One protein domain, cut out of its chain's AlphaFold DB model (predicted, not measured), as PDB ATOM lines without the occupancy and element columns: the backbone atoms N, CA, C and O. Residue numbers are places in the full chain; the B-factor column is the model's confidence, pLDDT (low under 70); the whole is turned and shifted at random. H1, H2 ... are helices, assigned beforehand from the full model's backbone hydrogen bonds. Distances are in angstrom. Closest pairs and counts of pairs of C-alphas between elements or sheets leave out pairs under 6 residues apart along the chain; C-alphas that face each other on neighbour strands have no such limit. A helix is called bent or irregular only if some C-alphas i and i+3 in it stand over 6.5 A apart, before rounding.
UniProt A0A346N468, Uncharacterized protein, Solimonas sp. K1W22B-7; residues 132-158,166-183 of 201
ATOM      1  N   ASN A 132      11.533 -41.769 121.905       91.31
ATOM      2  CA  ASN A 132      10.456 -40.869 121.494       91.31
ATOM      3  C   ASN A 132       9.659 -40.352 122.701       91.31
ATOM      4  O   ASN A 132       9.373 -39.158 122.784       91.31
ATOM      5  N   GLN A 133       9.342 -41.219 123.667       92.88
ATOM      6  CA  GLN A 133       8.678 -40.806 124.908       92.88
ATOM      7  C   GLN A 133       9.538 -39.828 125.722       92.88
ATOM      8  O   GLN A 133       9.029 -38.816 126.210       92.88
ATOM      9  N   ALA A 134      10.843 -40.084 125.827       90.38
ATOM     10  CA  ALA A 134      11.773 -39.201 126.521       90.38
ATOM     11  C   ALA A 134      11.889 -37.825 125.836       90.38
ATOM     12  O   ALA A 134      11.847 -36.799 126.517       90.38
ATOM     13  N   LEU A 135      11.942 -37.777 124.501       90.12
ATOM     14  CA  LEU A 135      11.958 -36.526 123.733       90.12
ATOM     15  C   LEU A 135      10.672 -35.713 123.915       90.12
ATOM     16  O   LEU A 135      10.738 -34.492 124.070       90.12
ATOM     17  N   VAL A 136       9.507 -36.367 123.951       92.56
ATOM     18  CA  VAL A 136       8.229 -35.704 124.262       92.56
ATOM     19  C   VAL A 136       8.252 -35.127 125.679       92.56
ATOM     20  O   VAL A 136       7.838 -33.988 125.886       92.56
ATOM     21  N   SER A 137       8.791 -35.869 126.651       92.75
ATOM     22  CA  SER A 137       8.939 -35.382 128.027       92.75
ATOM     23  C   SER A 137       9.851 -34.155 128.117       92.75
ATOM     24  O   SER A 137       9.474 -33.170 128.750       92.75
ATOM     25  N   ILE A 138      11.021 -34.185 127.466       89.69
ATOM     26  CA  ILE A 138      11.953 -33.045 127.418       89.69
ATOM     27  C   ILE A 138      11.282 -31.841 126.750       89.69
ATOM     28  O   ILE A 138      11.381 -30.719 127.242       89.69
ATOM     29  N   SER A 139      10.549 -32.072 125.659       87.50
ATOM     30  CA  SER A 139       9.827 -31.022 124.937       87.50
ATOM     31  C   SER A 139       8.772 -30.351 125.825       87.50
ATOM     32  O   SER A 139       8.702 -29.124 125.880       87.50
ATOM     33  N   ASN A 140       7.999 -31.132 126.585       90.62
ATOM     34  CA  ASN A 140       7.033 -30.604 127.553       90.62
ATOM     35  C   ASN A 140       7.715 -29.821 128.685       90.62
ATOM     36  O   ASN A 140       7.233 -28.750 129.057       90.62
ATOM     37  N   GLU A 141       8.847 -30.308 129.205       88.94
ATOM     38  CA  GLU A 141       9.633 -29.588 130.216       88.94
ATOM     39  C   GLU A 141      10.107 -28.223 129.692       88.94
ATOM     40  O   GLU A 141       9.965 -27.213 130.384       88.94
ATOM     41  N   LEU A 142      10.618 -28.171 128.458       86.50
ATOM     42  CA  LEU A 142      11.055 -26.927 127.821       86.50
ATOM     43  C   LEU A 142       9.896 -25.944 127.624       86.50
ATOM     44  O   LEU A 142      10.062 -24.760 127.918       86.50
ATOM     45  N   ILE A 143       8.721 -26.417 127.193       88.44
ATOM     46  CA  ILE A 143       7.519 -25.577 127.042       88.44
ATOM     47  C   ILE A 143       7.094 -24.985 128.390       88.44
ATOM     48  O   ILE A 143       6.841 -23.781 128.475       88.44
ATOM     49  N   VAL A 144       7.042 -25.799 129.453       86.12
ATOM     50  CA  VAL A 144       6.687 -25.333 130.805       86.12
ATOM     51  C   VAL A 144       7.697 -24.297 131.293       86.12
ATOM     52  O   VAL A 144       7.304 -23.196 131.672       86.12
ATOM     53  N   ARG A 145       8.998 -24.593 131.194       80.94
ATOM     54  CA  ARG A 145      10.054 -23.656 131.596       80.94
ATOM     55  C   ARG A 145       9.998 -22.353 130.806       80.94
ATOM     56  O   ARG A 145      10.160 -21.298 131.403       80.94
ATOM     57  N   TYR A 146       9.763 -22.403 129.495       79.31
ATOM     58  CA  TYR A 146       9.642 -21.204 128.663       79.31
ATOM     59  C   TYR A 146       8.423 -20.358 129.053       79.31
ATOM     60  O   TYR A 146       8.532 -19.136 129.157       79.31
ATOM     61  N   ARG A 147       7.281 -20.996 129.338       78.12
ATOM     62  CA  ARG A 147       6.070 -20.317 129.819       78.12
ATOM     63  C   ARG A 147       6.297 -19.638 131.171       78.12
ATOM     64  O   ARG A 147       5.931 -18.478 131.341       78.12
ATOM     65  N   ASP A 148       6.929 -20.336 132.107       71.94
ATOM     66  CA  ASP A 148       7.144 -19.842 133.471       71.94
ATOM     67  C   ASP A 148       8.225 -18.742 133.517       71.94
ATOM     68  O   ASP A 148       8.191 -17.838 134.356       71.94
ATOM     69  N   ARG A 149       9.141 -18.749 132.539       65.69
ATOM     70  CA  ARG A 149      10.157 -17.712 132.334       65.69
ATOM     71  C   ARG A 149       9.548 -16.334 132.063       65.69
ATOM     72  O   ARG A 149      10.077 -15.338 132.541       65.69
ATOM     73  N   GLY A 150       8.411 -16.260 131.369       61.12
ATOM     74  CA  GLY A 150       7.777 -14.992 130.988       61.12
ATOM     75  C   GLY A 150       7.336 -14.104 132.159       61.12
ATOM     76  O   GLY A 150       7.277 -12.887 132.003       61.12
ATOM     77  N   VAL A 151       7.060 -14.676 133.337       57.03
ATOM     78  CA  VAL A 151       6.521 -13.922 134.486       57.03
ATOM     79  C   VAL A 151       7.603 -13.615 135.530       57.03
ATOM     80  O   VAL A 151       7.631 -12.514 136.077       57.03
ATOM     81  N   ALA A 152       8.532 -14.547 135.769       58.59
ATOM     82  CA  ALA A 152       9.620 -14.368 136.734       58.59
ATOM     83  C   ALA A 152      10.845 -13.647 136.134       58.59
ATOM     84  O   ALA A 152      11.362 -12.712 136.750       58.59
ATOM     85  N   ASP A 153      11.278 -13.994 134.913       57.91
ATOM     86  CA  ASP A 153      12.452 -13.350 134.303       57.91
ATOM     87  C   ASP A 153      12.160 -11.914 133.863       57.91
ATOM     88  O   ASP A 153      13.068 -11.092 133.889       57.91
ATOM     89  N   ALA A 154      10.914 -11.559 133.537       58.53
ATOM     90  CA  ALA A 154      10.546 -10.169 133.253       58.53
ATOM     91  C   ALA A 154      10.734  -9.244 134.477       58.53
ATOM     92  O   ALA A 154      11.058  -8.068 134.313       58.53
ATOM     93  N   MET A 155      10.592  -9.768 135.704       55.19
ATOM     94  CA  MET A 155      10.913  -9.029 136.933       55.19
ATOM     95  C   MET A 155      12.413  -9.049 137.276       55.19
ATOM     96  O   MET A 155      12.926  -8.074 137.824       55.19
ATOM     97  N   LEU A 156      13.132 -10.121 136.928       57.19
ATOM     98  CA  LEU A 156      14.555 -10.327 137.248       57.19
ATOM     99  C   LEU A 156      15.533  -9.835 136.157       57.19
ATOM    100  O   LEU A 156      16.727  -9.701 136.430       57.19
ATOM    101  N   ALA A 157      15.059  -9.496 134.951       55.25
ATOM    102  CA  ALA A 157      15.840  -8.952 133.827       55.25
ATOM    103  C   ALA A 157      16.444  -7.554 134.080       55.25
ATOM    104  O   ALA A 157      17.169  -7.029 133.238       55.25
ATOM    105  N   LYS A 158      16.177  -6.953 135.246       56.38
ATOM    106  CA  LYS A 158      16.789  -5.699 135.712       56.38
ATOM    107  C   LYS A 158      18.144  -5.875 136.416       56.38
ATOM    108  O   LYS A 158      18.649  -4.910 136.983       56.38
ATOM    109  N   GLY A 166      23.936 -15.772 131.940       69.25
ATOM    110  CA  GLY A 166      24.264 -16.246 130.588       69.25
ATOM    111  C   GLY A 166      24.959 -17.608 130.629       69.25
ATOM    112  O   GLY A 166      24.478 -18.563 130.029       69.25
ATOM    113  N   ALA A 167      25.990 -17.744 131.466       77.75
ATOM    114  CA  ALA A 167      26.704 -19.010 131.653       77.75
ATOM    115  C   ALA A 167      25.850 -20.122 132.306       77.75
ATOM    116  O   ALA A 167      26.117 -21.310 132.127       77.75
ATOM    117  N   GLN A 168      24.838 -19.785 133.113       74.50
ATOM    118  CA  GLN A 168      23.875 -20.773 133.626       74.50
ATOM    119  C   GLN A 168      22.927 -21.267 132.530       74.50
ATOM    120  O   GLN A 168      22.641 -22.460 132.477       74.50
ATOM    121  N   LEU A 169      22.477 -20.377 131.645       73.62
ATOM    122  CA  LEU A 169      21.616 -20.734 130.519       73.62
ATOM    123  C   LEU A 169      22.345 -21.565 129.482       73.62
ATOM    124  O   LEU A 169      21.799 -22.558 129.020       73.62
ATOM    125  N   GLU A 170      23.586 -21.210 129.185       77.38
ATOM    126  CA  GLU A 170      24.421 -21.967 128.265       77.38
ATOM    127  C   GLU A 170      24.708 -23.377 128.797       77.38
ATOM    128  O   GLU A 170      24.534 -24.352 128.074       77.38
ATOM    129  N   ARG A 171      25.002 -23.524 130.098       82.81
ATOM    130  CA  ARG A 171      25.131 -24.849 130.737       82.81
ATOM    131  C   ARG A 171      23.835 -25.658 130.708       82.81
ATOM    132  O   ARG A 171      23.879 -26.873 130.541       82.81
ATOM    133  N   GLN A 172      22.683 -25.011 130.885       79.88
ATOM    134  CA  GLN A 172      21.388 -25.686 130.779       79.88
ATOM    135  C   GLN A 172      21.094 -26.114 129.339       79.88
ATOM    136  O   GLN A 172      20.661 -27.243 129.134       79.88
ATOM    137  N   ALA A 173      21.363 -25.254 128.355       81.00
ATOM    138  CA  ALA A 173      21.217 -25.571 126.938       81.00
ATOM    139  C   ALA A 173      22.106 -26.760 126.548       81.00
ATOM    140  O   ALA A 173      21.591 -27.744 126.029       81.00
ATOM    141  N   GLN A 174      23.388 -26.736 126.927       82.81
ATOM    142  CA  GLN A 174      24.317 -27.853 126.719       82.81
ATOM    143  C   GLN A 174      23.824 -29.150 127.379       82.81
ATOM    144  O   GLN A 174      23.902 -30.220 126.784       82.81
ATOM    145  N   ALA A 175      23.266 -29.081 128.594       83.50
ATOM    146  CA  ALA A 175      22.716 -30.260 129.264       83.50
ATOM    147  C   ALA A 175      21.510 -30.862 128.516       83.50
ATOM    148  O   ALA A 175      21.364 -32.086 128.482       83.50
ATOM    149  N   TYR A 176      20.656 -30.031 127.911       85.06
ATOM    150  CA  TYR A 176      19.564 -30.514 127.060       85.06
ATOM    151  C   TYR A 176      20.065 -31.039 125.715       85.06
ATOM    152  O   TYR A 176      19.575 -32.074 125.276       85.06
ATOM    153  N   GLU A 177      21.045 -30.386 125.091       84.56
ATOM    154  CA  GLU A 177      21.667 -30.865 123.851       84.56
ATOM    155  C   GLU A 177      22.286 -32.251 124.031       84.56
ATOM    156  O   GLU A 177      22.045 -33.129 123.207       84.56
ATOM    157  N   ILE A 178      22.999 -32.481 125.138       85.81
ATOM    158  CA  ILE A 178      23.545 -33.802 125.481       85.81
ATOM    159  C   ILE A 178      22.408 -34.819 125.646       85.81
ATOM    160  O   ILE A 178      22.426 -35.866 125.008       85.81
ATOM    161  N   ARG A 179      21.371 -34.495 126.433       85.44
ATOM    162  CA  ARG A 179      20.229 -35.402 126.653       85.44
ATOM    163  C   ARG A 179      19.479 -35.744 125.368       85.44
ATOM    164  O   ARG A 179      19.057 -36.880 125.206       85.44
ATOM    165  N   VAL A 180      19.273 -34.779 124.475       86.06
ATOM    166  CA  VAL A 180      18.623 -35.018 123.178       86.06
ATOM    167  C   VAL A 180      19.545 -35.831 122.269       86.06
ATOM    168  O   VAL A 180      19.077 -36.780 121.643       86.06
ATOM    169  N   GLY A 181      20.843 -35.514 122.258       82.56
ATOM    170  CA  GLY A 181      21.874 -36.237 121.516       82.56
ATOM    171  C   GLY A 181      21.948 -37.721 121.881       82.56
ATOM    172  O   GLY A 181      21.986 -38.564 120.985       82.56
ATOM    173  N   ASP A 182      21.872 -38.042 123.174       83.50
ATOM    174  CA  ASP A 182      21.872 -39.418 123.690       83.50
ATOM    175  C   ASP A 182      20.620 -40.216 123.280       83.50
ATOM    176  O   ASP A 182      20.655 -41.445 123.200       83.50
ATOM    177  N   LEU A 183      19.501 -39.533 123.014       82.50
ATOM    178  CA  LEU A 183      18.227 -40.152 122.632       82.50
ATOM    179  C   LEU A 183      18.069 -40.304 121.115       82.50
ATOM    180  O   LEU A 183      17.300 -41.160 120.662       82.50
TER     181      LEU A 183
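AT A GLANCE: This is residues 132 to 158 and 166 to 183 of the 201 residues of an uncharacterized protein of Solimonas sp. K1W22B-7 (UniProt A0A346N468). Two helices run opposite ways in a narrow, open V, meeting at the end where the printed part both begins and ends, with empty space between them farther along. H1 is the longer arm, with a kink toward its far end; H2 is the shorter one. The printed part has 45 residues with two named helices, H1 then H2 along the chain, and no named strand; its class is all helix. It is loose, with a radius of gyration of the C-alphas of 12.4 A, and flat, spanning 37 by 21 by 6 A.

IN THESE COORDINATES: H1, residues 132 to 156, begins at C-alpha 132 at (10.456, -40.869, 121.494) and measures 34.6 A from first to last C-alpha. It has a kink of 45 degrees near residue 150. H1 is neither bent nor irregular, but only just: C-alphas 148 and 151 are 6.0 A apart. H2, residues 166 to 183, measures 25.9 A and ends at C-alpha 183 at (18.227, -40.152, 122.632).

HOW THE PARTS SIT: H1 touches H2 with residues 132 to 135 alone, and H2 touches H1 with residues 180 to 183 alone. Their closest C-alphas, those of Leu 135 and Val 180, are 6.9 A apart. The helices stand at a shallow tilt of 11 degrees, opposite ways. Their centres are 13.5 A apart. Residues 143 to 158, of which 143 to 156 belong to H1, stand free, and so do residues 166 to 175 of H2. In H2 every O i to N i+4 pair is within hydrogen-bond range; in H1, 16 of 21 are.

THE WHOLE: The two C-alphas farthest apart, those of Asn 132 and Lys 158, are 38.5 A apart. Residues 159 to 165 are not printed; across this cut C-alphas 158 and 166 are 13.9 A apart. The mean pLDDT of the printed part is 78.2, and residues 149 to 158 and residue 166 are under 70.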